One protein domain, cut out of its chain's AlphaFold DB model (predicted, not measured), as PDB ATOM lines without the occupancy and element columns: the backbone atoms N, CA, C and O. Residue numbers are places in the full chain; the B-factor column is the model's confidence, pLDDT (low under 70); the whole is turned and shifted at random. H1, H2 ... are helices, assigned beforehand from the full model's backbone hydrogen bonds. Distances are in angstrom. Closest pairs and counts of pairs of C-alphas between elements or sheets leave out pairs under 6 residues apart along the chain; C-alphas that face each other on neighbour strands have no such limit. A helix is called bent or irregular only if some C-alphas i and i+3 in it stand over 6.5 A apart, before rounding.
ATOM      1  N   LEU A   2     150.774 199.868 187.100       83.12
ATOM      2  CA  LEU A   2     150.473 200.547 188.357       83.12
ATOM      3  C   LEU A   2     149.187 201.385 188.256       83.12
ATOM      4  O   LEU A   2     148.386 201.372 189.178       83.12
ATOM      5  N   GLU A   3     148.938 201.991 187.095       86.50
ATOM      6  CA  GLU A   3     147.752 202.797 186.771       86.50
ATOM      7  C   GLU A   3     146.457 201.978 186.894       86.50
ATOM      8  O   GLU A   3     145.509 202.374 187.560       86.50
ATOM      9  N   SER A   4     146.438 200.762 186.340       88.62
ATOM     10  CA  SER A   4     145.278 199.866 186.450       88.62
ATOM     11  C   SER A   4     145.031 199.364 187.877       88.62
ATOM     12  O   SER A   4     143.923 198.944 188.211       88.62
ATOM     13  N   ILE A   5     146.074 199.338 188.712       90.25
ATOM     14  CA  ILE A   5     145.959 198.959 190.124       90.25
ATOM     15  C   ILE A   5     145.425 200.153 190.920       90.25
ATOM     16  O   ILE A   5     144.493 199.977 191.700       90.25
ATOM     17  N   SER A   6     145.957 201.355 190.688       91.19
ATOM     18  CA  SER A   6     145.522 202.577 191.365       91.19
ATOM     19  C   SER A   6     144.068 202.929 191.043       91.19
ATOM     20  O   SER A   6     143.316 203.252 191.954       91.19
ATOM     21  N   GLU A   7     143.630 202.747 189.791       92.00
ATOM     22  CA  GLU A   7     142.223 202.912 189.385       92.00
ATOM     23  C   GLU A   7     141.278 201.976 190.147       92.00
ATOM     24  O   GLU A   7     140.204 202.378 190.582       92.00
ATOM     25  N   ARG A   8     141.671 200.710 190.335       95.12
ATOM     26  CA  ARG A   8     140.855 199.723 191.060       95.12
ATOM     27  C   ARG A   8     140.803 199.967 192.561       95.12
ATOM     28  O   ARG A   8     139.831 199.577 193.199       95.12
ATOM     29  N   LEU A   9     141.870 200.533 193.112       93.12
ATOM     30  CA  LEU A   9     141.983 200.867 194.527       93.12
ATOM     31  C   LEU A   9     141.412 202.254 194.852       93.12
ATOM     32  O   LEU A   9     141.334 202.584 196.031       93.12
ATOM     33  N   ASP A  10     141.014 203.027 193.836       94.94
ATOM     34  CA  ASP A  10     140.567 204.421 193.953       94.94
ATOM     35  C   ASP A  10     141.587 205.302 194.696       94.94
ATOM     36  O   ASP A  10     141.276 206.044 195.627       94.94
ATOM     37  N   VAL A  11     142.858 205.171 194.306       95.12
ATOM     38  CA  VAL A  11     143.971 205.951 194.864       95.12
ATOM     39  C   VAL A  11     144.766 206.625 193.758       95.12
ATOM     40  O   VAL A  11     144.790 206.174 192.613       95.12
ATOM     41  N   ASP A  12     145.470 207.692 194.115       95.19
ATOM     42  CA  ASP A  12     146.407 208.344 193.209       95.19
ATOM     43  C   ASP A  12     147.596 207.416 192.883       95.19
ATOM     44  O   ASP A  12     148.198 206.793 193.765       95.19
ATOM     45  N   VAL A  13     147.938 207.310 191.596       95.50
ATOM     46  CA  VAL A  13     149.004 206.414 191.120       95.50
ATOM     47  C   VAL A  13     150.390 206.833 191.615       95.50
ATOM     48  O   VAL A  13     151.233 205.974 191.876       95.50
ATOM     49  N   VAL A  14     150.631 208.136 191.786       94.56
ATOM     50  CA  VAL A  14     151.903 208.669 192.287       94.56
ATOM     51  C   VAL A  14     152.015 208.413 193.785       94.56
ATOM     52  O   VAL A  14     153.084 208.022 194.248       94.56
ATOM     53  N   ALA A  15     150.918 208.540 194.533       93.94
ATOM     54  CA  ALA A  15     150.882 208.148 195.941       93.94
ATOM     55  C   ALA A  15     151.197 206.652 196.116       93.94
ATOM     56  O   ALA A  15     152.034 206.285 196.943       93.94
ATOM     57  N   LEU A  16     150.592 205.788 195.292       94.31
ATOM     58  CA  LEU A  16     150.875 204.351 195.304       94.31
ATOM     59  C   LEU A  16     152.342 204.055 194.956       94.31
ATOM     60  O   LEU A  16     152.982 203.238 195.620       94.31
ATOM     61  N   LEU A  17     152.893 204.743 193.950       94.62
ATOM     62  CA  LEU A  17     154.302 204.627 193.577       94.62
ATOM     63  C   LEU A  17     155.230 205.080 194.707       94.62
ATOM     64  O   LEU A  17     156.253 204.437 194.940       94.62
ATOM     65  N   ALA A  18     154.883 206.152 195.418       94.88
ATOM     66  CA  ALA A  18     155.699 206.667 196.508       94.88
ATOM     67  C   ALA A  18     155.780 205.669 197.671       94.88
ATOM     68  O   ALA A  18     156.873 205.373 198.147       94.88
ATOM     69  N   VAL A  19     154.646 205.077 198.057       94.19
ATOM     70  CA  VAL A  19     154.588 204.035 199.096       94.19
ATOM     71  C   VAL A  19     155.336 202.769 198.670       94.19
ATOM     72  O   VAL A  19     156.076 202.185 199.460       94.19
ATOM     73  N   ALA A  20     155.186 202.338 197.413       93.62
ATOM     74  CA  ALA A  20     155.933 201.192 196.896       93.62
ATOM     75  C   ALA A  20     157.450 201.449 196.906       93.62
ATOM     76  O   ALA A  20     158.232 200.571 197.266       93.62
ATOM     77  N   SER A  21     157.861 202.668 196.552       95.44
ATOM     78  CA  SER A  21     159.271 203.058 196.496       95.44
ATOM     79  C   SER A  21     159.896 203.201 197.881       95.44
ATOM     80  O   SER A  21     161.048 202.811 198.061       95.44
ATOM     81  N   SER A  22     159.158 203.714 198.874       96.56
ATOM     82  CA  SER A  22     159.650 203.761 200.256       96.56
ATOM     83  C   SER A  22     159.854 202.349 200.813       96.56
ATOM     84  O   SER A  22     160.867 202.080 201.455       96.56
ATOM     85  N   TYR A  23     158.936 201.423 200.500       95.44
ATOM     86  CA  TYR A  23     159.048 200.019 200.895       95.44
ATOM     87  C   TYR A  23     160.275 199.333 200.278       95.44
ATOM     88  O   TYR A  23     161.035 198.688 200.999       95.44
ATOM     89  N   ASP A  24     160.504 199.505 198.972       95.50
ATOM     90  CA  ASP A  24     161.668 198.937 198.268       95.50
ATOM     91  C   ASP A  24     163.001 199.440 198.851       95.50
ATOM     92  O   ASP A  24     163.954 198.680 199.023       95.50
ATOM     93  N   ARG A  25     163.041 200.717 199.248       94.56
ATOM     94  CA  ARG A  25     164.216 201.363 199.850       94.56
ATOM     95  C   ARG A  25     164.393 201.083 201.341       94.56
ATOM     96  O   ARG A  25     165.399 201.503 201.906       94.56
ATOM     97  N   GLN A  26     163.454 200.372 201.970       96.56
ATOM     98  CA  GLN A  26     163.417 200.143 203.419       96.56
ATOM     99  C   GLN A  26     163.448 201.452 204.234       96.56
ATOM    100  O   GLN A  26     163.981 201.499 205.342       96.56
ATOM    101  N   GLU A  27     162.872 202.517 203.677       95.31
ATOM    102  CA  GLU A  27     162.763 203.838 204.295       95.31
ATOM    103  C   GLU A  27     161.345 204.034 204.858       95.31
ATOM    104  O   GLU A  27     160.371 203.440 204.378       95.31
ATOM    105  N   THR A  28     161.206 204.894 205.870       96.81
ATOM    106  CA  THR A  28     159.874 205.361 206.275       96.81
ATOM    107  C   THR A  28     159.262 206.204 205.157       96.81
ATOM    108  O   THR A  28     159.975 206.770 204.320       96.81
ATOM    109  N   LEU A  29     157.930 206.306 205.123       94.56
ATOM    110  CA  LEU A  29     157.273 207.155 204.132       94.56
ATOM    111  C   LEU A  29     157.682 208.621 204.330       94.56
ATOM    112  O   LEU A  29     157.925 209.324 203.355       94.56
ATOM    113  N   GLU A  30     157.818 209.074 205.574       96.38
ATOM    114  CA  GLU A  30     158.240 210.430 205.924       96.38
ATOM    115  C   GLU A  30     159.655 210.758 205.421       96.38
ATOM    116  O   GLU A  30     159.878 211.830 204.842       96.38
ATOM    117  N   ASP A  31     160.603 209.832 205.586       96.44
ATOM    118  CA  ASP A  31     161.969 209.991 205.076       96.44
ATOM    119  C   ASP A  31     161.978 210.025 203.544       96.44
ATOM    120  O   ASP A  31     162.612 210.894 202.935       96.44
ATOM    121  N   TYR A  32     161.208 209.137 202.911       96.81
ATOM    122  CA  TYR A  32     161.106 209.089 201.459       96.81
ATOM    123  C   TYR A  32     160.451 210.354 200.881       96.81
ATOM    124  O   TYR A  32     160.923 210.899 199.882       96.81
ATOM    125  N   MET A  33     159.421 210.897 201.534       96.75
ATOM    126  CA  MET A  33     158.810 212.172 201.143       96.75
ATOM    127  C   MET A  33     159.795 213.342 201.283       96.75
ATOM    128  O   MET A  33     159.853 214.209 200.409       96.75
ATOM    129  N   SER A  34     160.622 213.346 202.331       96.81
ATOM    130  CA  SER A  34     161.691 214.341 202.510       96.81
ATOM    131  C   SER A  34     162.760 214.237 201.412       96.81
ATOM    132  O   SER A  34     163.243 215.247 200.884       96.81
ATOM    133  N   HIS A  35     163.099 213.009 201.011       95.38
ATOM    134  CA  HIS A  35     163.977 212.747 199.876       95.38
ATOM    135  C   HIS A  35     163.367 213.242 198.555       95.38
ATOM    136  O   HIS A  35     164.034 213.970 197.818       95.38
ATOM    137  N   LEU A  36     162.096 212.930 198.280       96.06
ATOM    138  CA  LEU A  36     161.387 213.402 197.087       96.06
ATOM    139  C   LEU A  36     161.339 214.928 197.013       96.06
ATOM    140  O   LEU A  36     161.570 215.491 195.945       96.06
ATOM    141  N   GLN A  37     161.114 215.609 198.138       96.69
ATOM    142  CA  GLN A  37     161.158 217.069 198.181       96.69
ATOM    143  C   GLN A  37     162.529 217.600 197.731       96.69
ATOM    144  O   GLN A  37     162.605 218.542 196.943       96.69
ATOM    145  N   SER A  38     163.614 216.961 198.173       96.69
ATOM    146  CA  SER A  38     164.975 217.324 197.761       96.69
ATOM    147  C   SER A  38     165.217 217.073 196.267       96.69
ATOM    148  O   SER A  38     165.846 217.895 195.601       96.69
ATOM    149  N   GLU A  39     164.702 215.972 195.714       96.12
ATOM    150  CA  GLU A  39     164.767 215.698 194.272       96.12
ATOM    151  C   GLU A  39     163.960 216.720 193.456       96.12
ATOM    152  O   GLU A  39     164.439 217.207 192.433       96.12
ATOM    153  N   ILE A  40     162.780 217.128 193.930       94.00
ATOM    154  CA  ILE A  40     161.974 218.178 193.290       94.00
ATOM    155  C   ILE A  40     162.744 219.505 193.252       94.00
ATOM    156  O   ILE A  40     162.762 220.170 192.216       94.00
ATOM    157  N   GLU A  41     163.431 219.877 194.333       95.50
ATOM    158  CA  GLU A  41     164.272 221.079 194.343       95.50
ATOM    159  C   GLU A  41     165.469 220.966 193.386       95.50
ATOM    160  O   GLU A  41     165.804 221.935 192.697       95.50
ATOM    161  N   LYS A  42     166.064 219.774 193.231       93.12
ATOM    162  CA  LYS A  42     167.071 219.542 192.179       93.12
ATOM    163  C   LYS A  42     166.473 219.770 190.793       93.12
ATOM    164  O   LYS A  42     167.061 220.500 189.998       93.12
ATOM    165  N   LEU A  43     165.289 219.227 190.514       91.25
ATOM    166  CA  LEU A  43     164.596 219.427 189.237       91.25
ATOM    167  C   LEU A  43     164.253 220.906 188.983       91.25
ATOM    168  O   LEU A  43     164.411 221.378 187.853       91.25
ATOM    169  N   ARG A  44     163.857 221.663 190.017       87.75
ATOM    170  CA  ARG A  44     163.688 223.126 189.935       87.75
ATOM    171  C   ARG A  44     164.995 223.825 189.588       87.75
ATOM    172  O   ARG A  44     165.013 224.647 188.678       87.75
ATOM    173  N   SER A  45     166.092 223.481 190.264       89.88
ATOM    174  CA  SER A  45     167.403 224.094 190.013       89.88
ATOM    175  C   SER A  45     167.907 223.843 188.585       89.88
ATOM    176  O   SER A  45     168.529 224.711 187.975       89.88
ATOM    177  N   LEU A  46     167.550 222.687 188.017       87.56
ATOM    178  CA  LEU A  46     167.802 222.315 186.624       87.56
ATOM    179  C   LEU A  46     166.823 222.968 185.633       87.56
ATOM    180  O   LEU A  46     166.907 222.713 184.431       87.56
ATOM    181  N   ARG A  47     165.887 223.795 186.120       85.81
ATOM    182  CA  ARG A  47     164.815 224.439 185.345       85.81
ATOM    183  C   ARG A  47     163.949 223.449 184.571       85.81
ATOM    184  O   ARG A  47     163.355 223.795 183.555       85.81
ATOM    185  N   VAL A  48     163.853 222.202 185.035       83.19
ATOM    186  CA  VAL A  48     163.066 221.158 184.359       83.19
ATOM    187  C   VAL A  48     161.601 221.577 184.295       83.19
ATOM    188  O   VAL A  48     161.004 221.512 183.230       83.19
ATOM    189  N   LEU A  49     161.045 222.099 185.389       77.00
ATOM    190  CA  LEU A  49     159.644 222.534 185.439       77.00
ATOM    191  C   LEU A  49     159.328 223.702 184.489       77.00
ATOM    192  O   LEU A  49     158.210 223.798 183.999       77.00
ATOM    193  N   GLU A  50     160.300 224.574 184.222       78.69
ATOM    194  CA  GLU A  50     160.153 225.715 183.305       78.69
ATOM    195  C   GLU A  50     160.319 225.279 181.846       78.69
ATOM    196  O   GLU A  50     159.627 225.764 180.954       78.69
ATOM    197  N   ASN A  51     161.234 224.339 181.607       75.12
ATOM    198  CA  ASN A  51     161.569 223.868 180.271       75.12
ATOM    199  C   ASN A  51     160.587 222.815 179.762       75.12
ATOM    200  O   ASN A  51     160.360 222.764 178.562       75.12
ATOM    201  N   VAL A  52     160.002 221.985 180.632       74.19
ATOM    202  CA  VAL A  52     159.084 220.910 180.226       74.19
ATOM    203  C   VAL A  52     157.913 221.461 179.412       74.19
ATOM    204  O   VAL A  52     157.768 220.996 178.289       74.19
ATOM    205  N   PRO A  53     157.151 222.482 179.854       69.94
ATOM    206  CA  PRO A  53     156.077 223.055 179.040       69.94
ATOM    207  C   PRO A  53     156.563 223.606 177.697       69.94
ATOM    208  O   PRO A  53     155.871 223.465 176.698       69.94
ATOM    209  N   ALA A  54     157.771 224.180 177.648       66.00
ATOM    210  CA  ALA A  54     158.363 224.708 176.418       66.00
ATOM    211  C   ALA A  54     158.761 223.615 175.406       66.00
ATOM    212  O   ALA A  54     159.027 223.924 174.247       66.00
ATOM    213  N   GLN A  55     158.802 222.348 175.831       64.75
ATOM    214  CA  GLN A  55     159.007 221.198 174.952       64.75
ATOM    215  C   GLN A  55     157.694 220.665 174.368       64.75
ATOM    216  O   GLN A  55     157.750 219.689 173.630       64.75
ATOM    217  N   PHE A  56     156.530 221.250 174.675       66.50
ATOM    218  CA  PHE A  56     155.240 220.845 174.111       66.50
ATOM    219  C   PHE A  56     154.584 222.008 173.358       66.50
ATOM    220  O   PHE A  56     154.519 223.125 173.864       66.50
ATOM    221  N   ASP A  57     154.065 221.732 172.165       69.44
ATOM    222  CA  ASP A  57     153.223 222.643 171.383       69.44
ATOM    223  C   ASP A  57     151.901 221.927 171.086       69.44
ATOM    224  O   ASP A  57     151.894 220.784 170.631       69.44
ATOM    225  N   ASN A  58     150.770 222.549 171.430       68.31
ATOM    226  CA  ASN A  58     149.430 221.945 171.353       68.31
ATOM    227  C   ASN A  58     149.293 220.536 171.981       68.31
ATOM    228  O   ASN A  58     148.493 219.718 171.529       68.31
ATOM    229  N   GLY A  59     150.038 220.252 173.053       68.44
ATOM    230  CA  GLY A  59     149.989 218.958 173.747       68.44
ATOM    231  C   GLY A  59     150.808 217.850 173.080       68.44
ATOM    232  O   GLY A  59     150.881 216.748 173.618       68.44
ATOM    233  N   GLU A  60     151.479 218.143 171.965       62.25
ATOM    234  CA  GLU A  60     152.463 217.256 171.354       62.25
ATOM    235  C   GLU A  60     153.876 217.694 171.734       62.25
ATOM    236  O   GLU A  60     154.193 218.883 171.771       62.25
ATOM    237  N   LEU A  61     154.744 216.724 172.032       67.50
ATOM    238  CA  LEU A  61     156.151 217.000 172.291       67.50
ATOM    239  C   LEU A  61     156.773 217.579 171.012       67.50
ATOM    240  O   LEU A  61     156.802 216.913 169.976       67.50
ATOM    241  N   VAL A  62     157.308 218.796 171.093       67.44
ATOM    242  CA  VAL A  62     158.075 219.426 170.022       67.44
ATOM    243  C   VAL A  62     159.286 218.543 169.763       67.44
ATOM    244  O   VAL A  62     160.266 218.546 170.511       67.44
TER     245      VAL A  62
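AT A GLANCE: This is residues 2 to 62 of the 112 residues of the protein "Fis family transcriptional regulator" of Pseudomonas putida (UniProt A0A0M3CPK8). This is a flat, open U of helices: the long helix H3 is its base, H2 and then H1 make one leg from the first end of H3, and H4 with the small turned-back tail of residues 55 to 62 makes the other leg. The middle of the U is empty: H1 and H2 stay apart from H4; residues 41 to 47, of which 41 to 45 belong to H3, and residues 55 to 60 stand free. The printed part has 61 residues with four named helices, in the order H1, H2, H3, H4, and no named strand; the class is all helix. The whole is loose, with a radius of gyration of the C-alphas of 15.0 A, and the C-alphas span 37 by 30 by 14 A along their three main axes.

HOW THE PARTS SIT: Start at the first printed residue, where H1, residues 2 to 9, leads by a tight link of 3 residues into H2, residues 13 to 24. The two touch, and their closest C-alphas are those of Ser 6 and Val 13, 5.2 A apart. Their lines stand at 73 degrees, only just about perpendicular. H2 touches H1 with residues 13 to 17 alone. Look next at residues 18 to 22 of H2, which alone touch H3, residues 29 to 45; on H3 the touching residues are 29 to 33 alone. The closest C-alphas here are those of Ser 22 and Tyr 32, 5.7 A apart, and the helices run opposite ways at a steep tilt of 65 degrees. H1 and H3 are apart. At the other end of H3 a tight link of 2 residues leads into H4, residues 48 to 54. H3 and H4 are close but not clearly touching, with the C-alphas of Leu 43 and Leu 49 the closest at 7.0 A. They run the same way at a steep tilt of 55 degrees. H4 is apart from both H1 and H2. After H4, residues 56 to 57 pair with residues 60 to 61, antiparallel, in stretches too short to be named strands. In the backbone, H2 and H3 have every O i to N i+4 pair within hydrogen-bond range. H1 has 3 of 4 such pairs within range, and H4 has 1 of 3, beside 2 of 4 of its O i to N i+3 pairs.

IN THESE COORDINATES: Find C-alpha 2 at (150.473, 200.547, 188.357); from there H1 runs over residues 2 to 9 and measures 10.5 A from first to last C-alpha. H2 takes up residues 13 to 24 and is 16.4 A long. Find C-alpha 29 at (157.273, 207.155, 204.132), where H3 begins, and follow it to C-alpha 45 at (167.403, 224.094, 190.013); these 17 residues are the longest helix, 24.3 A. H4, residues 48 to 54, is 9.9 A long and ends with C-alpha 54 at (158.363, 224.708, 176.418). H4 is neither bent nor irregular, but only just: C-alphas 50 and 53 are 6.5 A apart.

THE WHOLE: The two C-alphas farthest apart are those of Gln 26 and Asn 58, at 41.2 A, while the first and last printed C-alphas, of Leu 2 and Val 62, are 27.4 A apart. The printed part has no cut, and each of the three links between helices is tight; the one from H2 to H3 has 4 residues. Look in the B-factor column for the model's confidence: the mean pLDDT of the printed part is 88.0, and residues 53 to 62 are under 70. The mean is 95 for H2 and for H3, and 75 for H4.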